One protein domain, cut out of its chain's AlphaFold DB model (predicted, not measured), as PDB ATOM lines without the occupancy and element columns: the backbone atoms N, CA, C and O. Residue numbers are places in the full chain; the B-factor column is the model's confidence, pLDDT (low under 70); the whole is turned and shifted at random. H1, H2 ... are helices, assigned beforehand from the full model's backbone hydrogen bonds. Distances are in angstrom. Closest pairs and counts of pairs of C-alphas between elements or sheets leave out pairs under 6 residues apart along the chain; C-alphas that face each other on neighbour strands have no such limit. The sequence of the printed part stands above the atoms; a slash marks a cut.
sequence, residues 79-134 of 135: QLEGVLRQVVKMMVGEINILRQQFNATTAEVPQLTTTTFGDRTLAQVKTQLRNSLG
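AT A GLANCE: This is residues 79 to 134 of the 135 residues of an uncharacterized protein of marine sediment metagenome (UniProt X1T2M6). One long straight helix, H1, makes the length of a rod; the chain then folds back in a long link with no named element, residues 105 to 121, and a short helix, H2, stands about crosswise to H1, its last part meeting H1 near the first part of that helix. Residues 103 to 109 stick out at one end, and residues 119 to 124 also stand free. The printed part has 56 residues with two named helices, H1 then H2, and no named strand; the class is all helix. It is loose, with a radius of gyration of the C-alphas of 13.6 A, and spans 44 by 19 by 15 A.

HOW THE PARTS SIT: H1, residues 79 to 104, touches H2, residues 122 to 133, about perpendicular at 77 degrees. H1 touches H2 with residues 82 to 87 alone, and H2 touches H1 with residues 129 to 133 alone; the closest C-alphas of the two helices, those of Gln 86 and Leu 129, are 6.9 A apart. In H1 and H2 every O i to N i+4 pair is within hydrogen-bond range.

IN THESE COORDINATES: H1 is 37.6 A long, from C-alpha 79 at (-51.511, -0.008, -12.588) to C-alpha 104 at (-21.299, 8.623, -33.164). H2 is 16.3 A long and ends with C-alpha 133 at (-42.203, -3.179, -13.667).

THE WHOLE: The two farthest C-alphas, of Gln 79 and Glu 108, are 44.2 A apart. The printed part has no cut. The link from H1 to H2, 17 residues, is long. The pLDDT is under 70 at residues 105 to 115.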
ATOM      1  N   GLN A  79     -52.246   1.008 -11.831       91.06
ATOM      2  CA  GLN A  79     -51.511  -0.008 -12.588       91.06
ATOM      3  C   GLN A  79     -51.298   0.414 -14.046       91.06
ATOM      4  O   GLN A  79     -50.183   0.296 -14.571       91.06
ATOM      5  N   LEU A  80     -52.340   0.931 -14.703       92.88
ATOM      6  CA  LEU A  80     -52.254   1.415 -16.080       92.88
ATOM      7  C   LEU A  80     -51.288   2.598 -16.201       92.88
ATOM      8  O   LEU A  80     -50.500   2.646 -17.147       92.88
ATOM      9  N   GLU A  81     -51.302   3.525 -15.243       93.88
ATOM     10  CA  GLU A  81     -50.356   4.636 -15.171       93.88
ATOM     11  C   GLU A  81     -48.915   4.117 -15.101       93.88
ATOM     12  O   GLU A  81     -48.054   4.576 -15.859       93.88
ATOM     13  N   GLY A  82     -48.650   3.126 -14.245       88.69
ATOM     14  CA  GLY A  82     -47.343   2.476 -14.146       88.69
ATOM     15  C   GLY A  82     -46.877   1.895 -15.484       88.69
ATOM     16  O   GLY A  82     -45.759   2.176 -15.934       88.69
ATOM     17  N   VAL A  83     -47.755   1.154 -16.167       89.62
ATOM     18  CA  VAL A  83     -47.483   0.597 -17.502       89.62
ATOM     19  C   VAL A  83     -47.211   1.708 -18.518       89.62
ATOM     20  O   VAL A  83     -46.201   1.653 -19.221       89.62
ATOM     21  N   LEU A  84     -48.059   2.737 -18.590       90.44
ATOM     22  CA  LEU A  84     -47.917   3.848 -19.537       90.44
ATOM     23  C   LEU A  84     -46.610   4.613 -19.326       90.44
ATOM     24  O   LEU A  84     -45.880   4.860 -20.289       90.44
ATOM     25  N   ARG A  85     -46.263   4.936 -18.075       91.44
ATOM     26  CA  ARG A  85     -44.975   5.563 -17.740       91.44
ATOM     27  C   ARG A  85     -43.810   4.712 -18.223       91.44
ATOM     28  O   ARG A  85     -42.832   5.258 -18.734       91.44
ATOM     29  N   GLN A  86     -43.908   3.394 -18.084       88.50
ATOM     30  CA  GLN A  86     -42.848   2.493 -18.505       88.50
ATOM     31  C   GLN A  86     -42.742   2.378 -20.029       88.50
ATOM     32  O   GLN A  86     -41.634   2.426 -20.562       88.50
ATOM     33  N   VAL A  87     -43.871   2.335 -20.744       87.94
ATOM     34  CA  VAL A  87     -43.899   2.428 -22.213       87.94
ATOM     35  C   VAL A  87     -43.228   3.720 -22.685       87.94
ATOM     36  O   VAL A  87     -42.336   3.674 -23.531       87.94
ATOM     37  N   VAL A  88     -43.582   4.866 -22.095       90.44
ATOM     38  CA  VAL A  88     -42.976   6.164 -22.438       90.44
ATOM     39  C   VAL A  88     -41.473   6.176 -22.155       90.44
ATOM     40  O   VAL A  88     -40.700   6.599 -23.014       90.44
ATOM     41  N   LYS A  89     -41.026   5.670 -20.998       88.56
ATOM     42  CA  LYS A  89     -39.594   5.564 -20.672       88.56
ATOM     43  C   LYS A  89     -38.830   4.709 -21.679       88.56
ATOM     44  O   LYS A  89     -37.734   5.096 -22.074       88.56
ATOM     45  N   MET A  90     -39.395   3.581 -22.112       84.94
ATOM     46  CA  MET A  90     -38.768   2.731 -23.127       84.94
ATOM     47  C   MET A  90     -38.637   3.458 -24.468       84.94
ATOM     48  O   MET A  90     -37.544   3.481 -25.028       84.94
ATOM     49  N   MET A  91     -39.698   4.120 -24.943       86.44
ATOM     50  CA  MET A  91     -39.645   4.895 -26.191       86.44
ATOM     51  C   MET A  91     -38.608   6.027 -26.122       86.44
ATOM     52  O   MET A  91     -37.818   6.205 -27.045       86.44
ATOM     53  N   VAL A  92     -38.560   6.773 -25.013       89.50
ATOM     54  CA  VAL A  92     -37.553   7.830 -24.812       89.50
ATOM     55  C   VAL A  92     -36.139   7.248 -24.747       89.50
ATOM     56  O   VAL A  92     -35.212   7.819 -25.323       89.50
ATOM     57  N   GLY A  93     -35.962   6.104 -24.081       86.81
ATOM     58  CA  GLY A  93     -34.691   5.386 -24.031       86.81
ATOM     59  C   GLY A  93     -34.189   5.012 -25.423       86.81
ATOM     60  O   GLY A  93     -33.027   5.246 -25.743       86.81
ATOM     61  N   GLU A  94     -35.076   4.525 -26.285       85.38
ATOM     62  CA  GLU A  94     -34.736   4.217 -27.671       85.38
ATOM     63  C   GLU A  94     -34.383   5.457 -28.477       85.38
ATOM     64  O   GLU A  94     -33.343   5.467 -29.124       85.38
ATOM     65  N   ILE A  95     -35.172   6.532 -28.385       86.25
ATOM     66  CA  ILE A  95     -34.849   7.806 -29.048       86.25
ATOM     67  C   ILE A  95     -33.442   8.275 -28.655       86.25
ATOM     68  O   ILE A  95     -32.684   8.743 -29.508       86.25
ATOM     69  N   ASN A  96     -33.062   8.128 -27.384       87.06
ATOM     70  CA  ASN A  96     -31.722   8.478 -26.921       87.06
ATOM     71  C   ASN A  96     -30.634   7.567 -27.512       87.06
ATOM     72  O   ASN A  96     -29.590   8.081 -27.912       87.06
ATOM     73  N   ILE A  97     -30.877   6.256 -27.628       84.38
ATOM     74  CA  ILE A  97     -29.961   5.317 -28.303       84.38
ATOM     75  C   ILE A  97     -29.793   5.703 -29.777       84.38
ATOM     76  O   ILE A  97     -28.664   5.820 -30.251       84.38
ATOM     77  N   LEU A  98     -30.894   5.975 -30.483       82.94
ATOM     78  CA  LEU A  98     -30.851   6.373 -31.891       82.94
ATOM     79  C   LEU A  98     -30.067   7.676 -32.085       82.94
ATOM     80  O   LEU A  98     -29.231   7.769 -32.983       82.94
ATOM     81  N   ARG A  99     -30.275   8.672 -31.211       83.12
ATOM     82  CA  ARG A  99     -29.509   9.931 -31.224       83.12
ATOM     83  C   ARG A  99     -28.016   9.706 -30.999       83.12
ATOM     84  O   ARG A  99     -27.205  10.336 -31.669       83.12
ATOM     85  N   GLN A 100     -27.643   8.824 -30.073       82.94
ATOM     86  CA  GLN A 100     -26.235   8.499 -29.833       82.94
ATOM     87  C   GLN A 100     -25.595   7.835 -31.051       82.94
ATOM     88  O   GLN A 100     -24.503   8.233 -31.440       82.94
ATOM     89  N   GLN A 101     -26.278   6.879 -31.685       79.69
ATOM     90  CA  GLN A 101     -25.782   6.236 -32.904       79.69
ATOM     91  C   GLN A 101     -25.607   7.233 -34.047       79.69
ATOM     92  O   GLN A 101     -24.569   7.232 -34.708       79.69
ATOM     93  N   PHE A 102     -26.586   8.118 -34.240       76.12
ATOM     94  CA  PHE A 102     -26.504   9.177 -35.239       76.12
ATOM     95  C   PHE A 102     -25.282  10.075 -35.001       76.12
ATOM     96  O   PHE A 102     -24.489  10.286 -35.911       76.12
ATOM     97  N   ASN A 103     -25.072  10.532 -33.763       78.06
ATOM     98  CA  ASN A 103     -23.953  11.414 -33.419       78.06
ATOM     99  C   ASN A 103     -22.582  10.713 -33.430       78.06
ATOM    100  O   ASN A 103     -21.564  11.371 -33.627       78.06
ATOM    101  N   ALA A 104     -22.537   9.401 -33.183       74.00
ATOM    102  CA  ALA A 104     -21.299   8.623 -33.164       74.00
ATOM    103  C   ALA A 104     -20.810   8.232 -34.569       74.00
ATOM    104  O   ALA A 104     -19.647   7.865 -34.731       74.00
ATOM    105  N   THR A 105     -21.674   8.300 -35.585       68.38
ATOM    106  CA  THR A 105     -21.336   7.867 -36.944       68.38
ATOM    107  C   THR A 105     -20.895   9.067 -37.783       68.38
ATOM    108  O   THR A 105     -21.694   9.935 -38.103       68.38
ATOM    109  N   THR A 106     -19.621   9.114 -38.180       62.03
ATOM    110  CA  THR A 106     -19.057  10.179 -39.045       62.03
ATOM    111  C   THR A 106     -19.394   9.999 -40.537       62.03
ATOM    112  O   THR A 106     -18.884  10.733 -41.377       62.03
ATOM    113  N   ALA A 107     -20.208   8.997 -40.889       60.91
ATOM    114  CA  ALA A 107     -20.605   8.702 -42.266       60.91
ATOM    115  C   ALA A 107     -21.832   9.529 -42.682       60.91
ATOM    116  O   ALA A 107     -22.729   9.755 -41.875       60.91
ATOM    117  N   GLU A 108     -21.903   9.920 -43.959       61.03
ATOM    118  CA  GLU A 108     -22.950  10.798 -44.518       61.03
ATOM    119  C   GLU A 108     -24.386  10.242 -44.396       61.03
ATOM    120  O   GLU A 108     -25.343  11.005 -44.505       61.03
ATOM    121  N   VAL A 109     -24.556   8.942 -44.104       61.66
ATOM    122  CA  VAL A 109     -25.839   8.336 -43.712       61.66
ATOM    123  C   VAL A 109     -25.602   7.263 -42.634       61.66
ATOM    124  O   VAL A 109     -25.027   6.214 -42.938       61.66
ATOM    125  N   PRO A 110     -26.034   7.467 -41.379       63.22
ATOM    126  CA  PRO A 110     -25.916   6.449 -40.340       63.22
ATOM    127  C   PRO A 110     -26.845   5.257 -40.603       63.22
ATOM    128  O   PRO A 110     -28.050   5.422 -40.798       63.22
ATOM    129  N   GLN A 111     -26.296   4.038 -40.566       65.38
ATOM    130  CA  GLN A 111     -27.094   2.809 -40.547       65.38
ATOM    131  C   GLN A 111     -27.579   2.520 -39.122       65.38
ATOM    132  O   GLN A 111     -26.785   2.309 -38.207       65.38
ATOM    133  N   LEU A 112     -28.899   2.481 -38.946       65.00
ATOM    134  CA  LEU A 112     -29.552   2.050 -37.711       65.00
ATOM    135  C   LEU A 112     -29.384   0.534 -37.550       65.00
ATOM    136  O   LEU A 112     -29.906  -0.236 -38.350       65.00
ATOM    137  N   THR A 113     -28.651   0.103 -36.522       67.69
ATOM    138  CA  THR A 113     -28.385  -1.327 -36.249       67.69
ATOM    139  C   THR A 113     -29.128  -1.860 -35.022       67.69
ATOM    140  O   THR A 113     -29.076  -3.055 -34.738       67.69
ATOM    141  N   THR A 114     -29.838  -1.001 -34.283       67.62
ATOM    142  CA  THR A 114     -30.608  -1.386 -33.090       67.62
ATOM    143  C   THR A 114     -32.073  -1.651 -33.398       67.62
ATOM    144  O   THR A 114     -32.731  -0.827 -34.023       67.62
ATOM    145  N   THR A 115     -32.602  -2.750 -32.857       68.50
ATOM    146  CA  THR A 115     -34.034  -3.075 -32.858       68.50
ATOM    147  C   THR A 115     -34.827  -2.045 -32.050       68.50
ATOM    148  O   THR A 115     -34.656  -1.928 -30.828       68.50
ATOM    149  N   THR A 116     -35.717  -1.322 -32.721       73.12
ATOM    150  CA  THR A 116     -36.594  -0.320 -32.105       73.12
ATOM    151  C   THR A 116     -37.881  -0.954 -31.586       73.12
ATOM    152  O   THR A 116     -38.177  -2.121 -31.843       73.12
ATOM    153  N   PHE A 117     -38.675  -0.187 -30.848       72.19
ATOM    154  CA  PHE A 117     -39.986  -0.583 -30.356       72.19
ATOM    155  C   PHE A 117     -40.905  -1.025 -31.500       72.19
ATOM    156  O   PHE A 117     -41.645  -1.990 -31.337       72.19
ATOM    157  N   GLY A 118     -40.818  -0.368 -32.665       74.88
ATOM    158  CA  GLY A 118     -41.600  -0.709 -33.858       74.88
ATOM    159  C   GLY A 118     -41.242  -2.064 -34.474       74.88
ATOM    160  O   GLY A 118     -42.083  -2.668 -35.133       74.88
ATOM    161  N   ASP A 119     -40.036  -2.568 -34.206       80.38
ATOM    162  CA  ASP A 119     -39.545  -3.853 -34.717       80.38
ATOM    163  C   ASP A 119     -39.856  -5.024 -33.765       80.38
ATOM    164  O   ASP A 119     -39.683  -6.192 -34.122       80.38
ATOM    165  N   ARG A 120     -40.289  -4.735 -32.526       83.62
ATOM    166  CA  ARG A 120     -40.563  -5.754 -31.505       83.62
ATOM    167  C   ARG A 120     -41.954  -6.353 -31.667       83.62
ATOM    168  O   ARG A 120     -42.946  -5.663 -31.884       83.62
ATOM    169  N   THR A 121     -42.053  -7.658 -31.440       87.56
ATOM    170  CA  THR A 121     -43.350  -8.330 -31.323       87.56
ATOM    171  C   THR A 121     -44.041  -7.947 -30.013       87.56
ATOM    172  O   THR A 121     -43.398  -7.625 -29.010       87.56
ATOM    173  N   LEU A 122     -45.370  -8.083 -29.967       83.88
ATOM    174  CA  LEU A 122     -46.146  -7.855 -28.743       83.88
ATOM    175  C   LEU A 122     -45.644  -8.702 -27.558       83.88
ATOM    176  O   LEU A 122     -45.656  -8.241 -26.418       83.88
ATOM    177  N   ALA A 123     -45.181  -9.929 -27.810       89.44
ATOM    178  CA  ALA A 123     -44.629 -10.801 -26.774       89.44
ATOM    179  C   ALA A 123     -43.315 -10.249 -26.190       89.44
ATOM    180  O   ALA A 123     -43.115 -10.286 -24.973       89.44
ATOM    181  N   GLN A 124     -42.447  -9.686 -27.035       86.56
ATOM    182  CA  GLN A 124     -41.202  -9.044 -26.605       86.56
ATOM    183  C   GLN A 124     -41.485  -7.775 -25.794       86.56
ATOM    184  O   GLN A 124     -40.908  -7.603 -24.720       86.56
ATOM    185  N   VAL A 125     -42.428  -6.941 -26.247       84.44
ATOM    186  CA  VAL A 125     -42.856  -5.735 -25.519       84.44
ATOM    187  C   VAL A 125     -43.426  -6.097 -24.147       84.44
ATOM    188  O   VAL A 125     -43.008  -5.530 -23.140       84.44
ATOM    189  N   LYS A 126     -44.316  -7.096 -24.069       86.81
ATOM    190  CA  LYS A 126     -44.878  -7.576 -22.793       86.81
ATOM    191  C   LYS A 126     -43.803  -8.089 -21.837       86.81
ATOM    192  O   LYS A 126     -43.863  -7.805 -20.646       86.81
ATOM    193  N   THR A 127     -42.819  -8.823 -22.351       88.88
ATOM    194  CA  THR A 127     -41.718  -9.360 -21.538       88.88
ATOM    195  C   THR A 127     -40.845  -8.240 -20.973       88.88
ATOM    196  O   THR A 127     -40.518  -8.251 -19.790       88.88
ATOM    197  N   GLN A 128     -40.504  -7.235 -21.781       84.56
ATOM    198  CA  GLN A 128     -39.724  -6.083 -21.320       84.56
ATOM    199  C   GLN A 128     -40.492  -5.209 -20.323       84.56
ATOM    200  O   GLN A 128     -39.916  -4.769 -19.327       84.56
ATOM    201  N   LEU A 129     -41.790  -4.990 -20.552       86.81
ATOM    202  CA  LEU A 129     -42.658  -4.292 -19.601       86.81
ATOM    203  C   LEU A 129     -42.679  -5.002 -18.253       86.81
ATOM    204  O   LEU A 129     -42.428  -4.368 -17.237       86.81
ATOM    205  N   ARG A 130     -42.881  -6.320 -18.253       86.12
ATOM    206  CA  ARG A 130     -42.854  -7.137 -17.040       86.12
ATOM    207  C   ARG A 130     -41.530  -6.987 -16.280       86.12
ATOM    208  O   ARG A 130     -41.517  -6.554 -15.132       86.12
ATOM    209  N   ASN A 131     -40.408  -7.212 -16.967       86.25
ATOM    210  CA  ASN A 131     -39.074  -7.108 -16.371       86.25
ATOM    211  C   ASN A 131     -38.784  -5.721 -15.778       86.25
ATOM    212  O   ASN A 131     -38.037  -5.604 -14.813       86.25
ATOM    213  N   SER A 132     -39.344  -4.666 -16.370       82.31
ATOM    214  CA  SER A 132     -39.103  -3.292 -15.930       82.31
ATOM    215  C   SER A 132     -40.085  -2.777 -14.879       82.31
ATOM    216  O   SER A 132     -39.754  -1.838 -14.160       82.31
ATOM    217  N   LEU A 133     -41.255  -3.402 -14.759       82.00
ATOM    218  CA  LEU A 133     -42.203  -3.179 -13.667       82.00
ATOM    219  C   LEU A 133     -41.857  -4.007 -12.418       82.00
ATOM    220  O   LEU A 133     -42.391  -3.728 -11.349       82.00
ATOM    221  N   GLY A 134     -40.959  -4.993 -12.533       77.19
ATOM    222  CA  GLY A 134     -40.586  -5.880 -11.427       77.19
ATOM    223  C   GLY A 134     -41.692  -6.866 -11.038       77.19
ATOM    224  O   GLY A 134     -41.715  -7.322  -9.895       77.19
TER     225      GLY A 134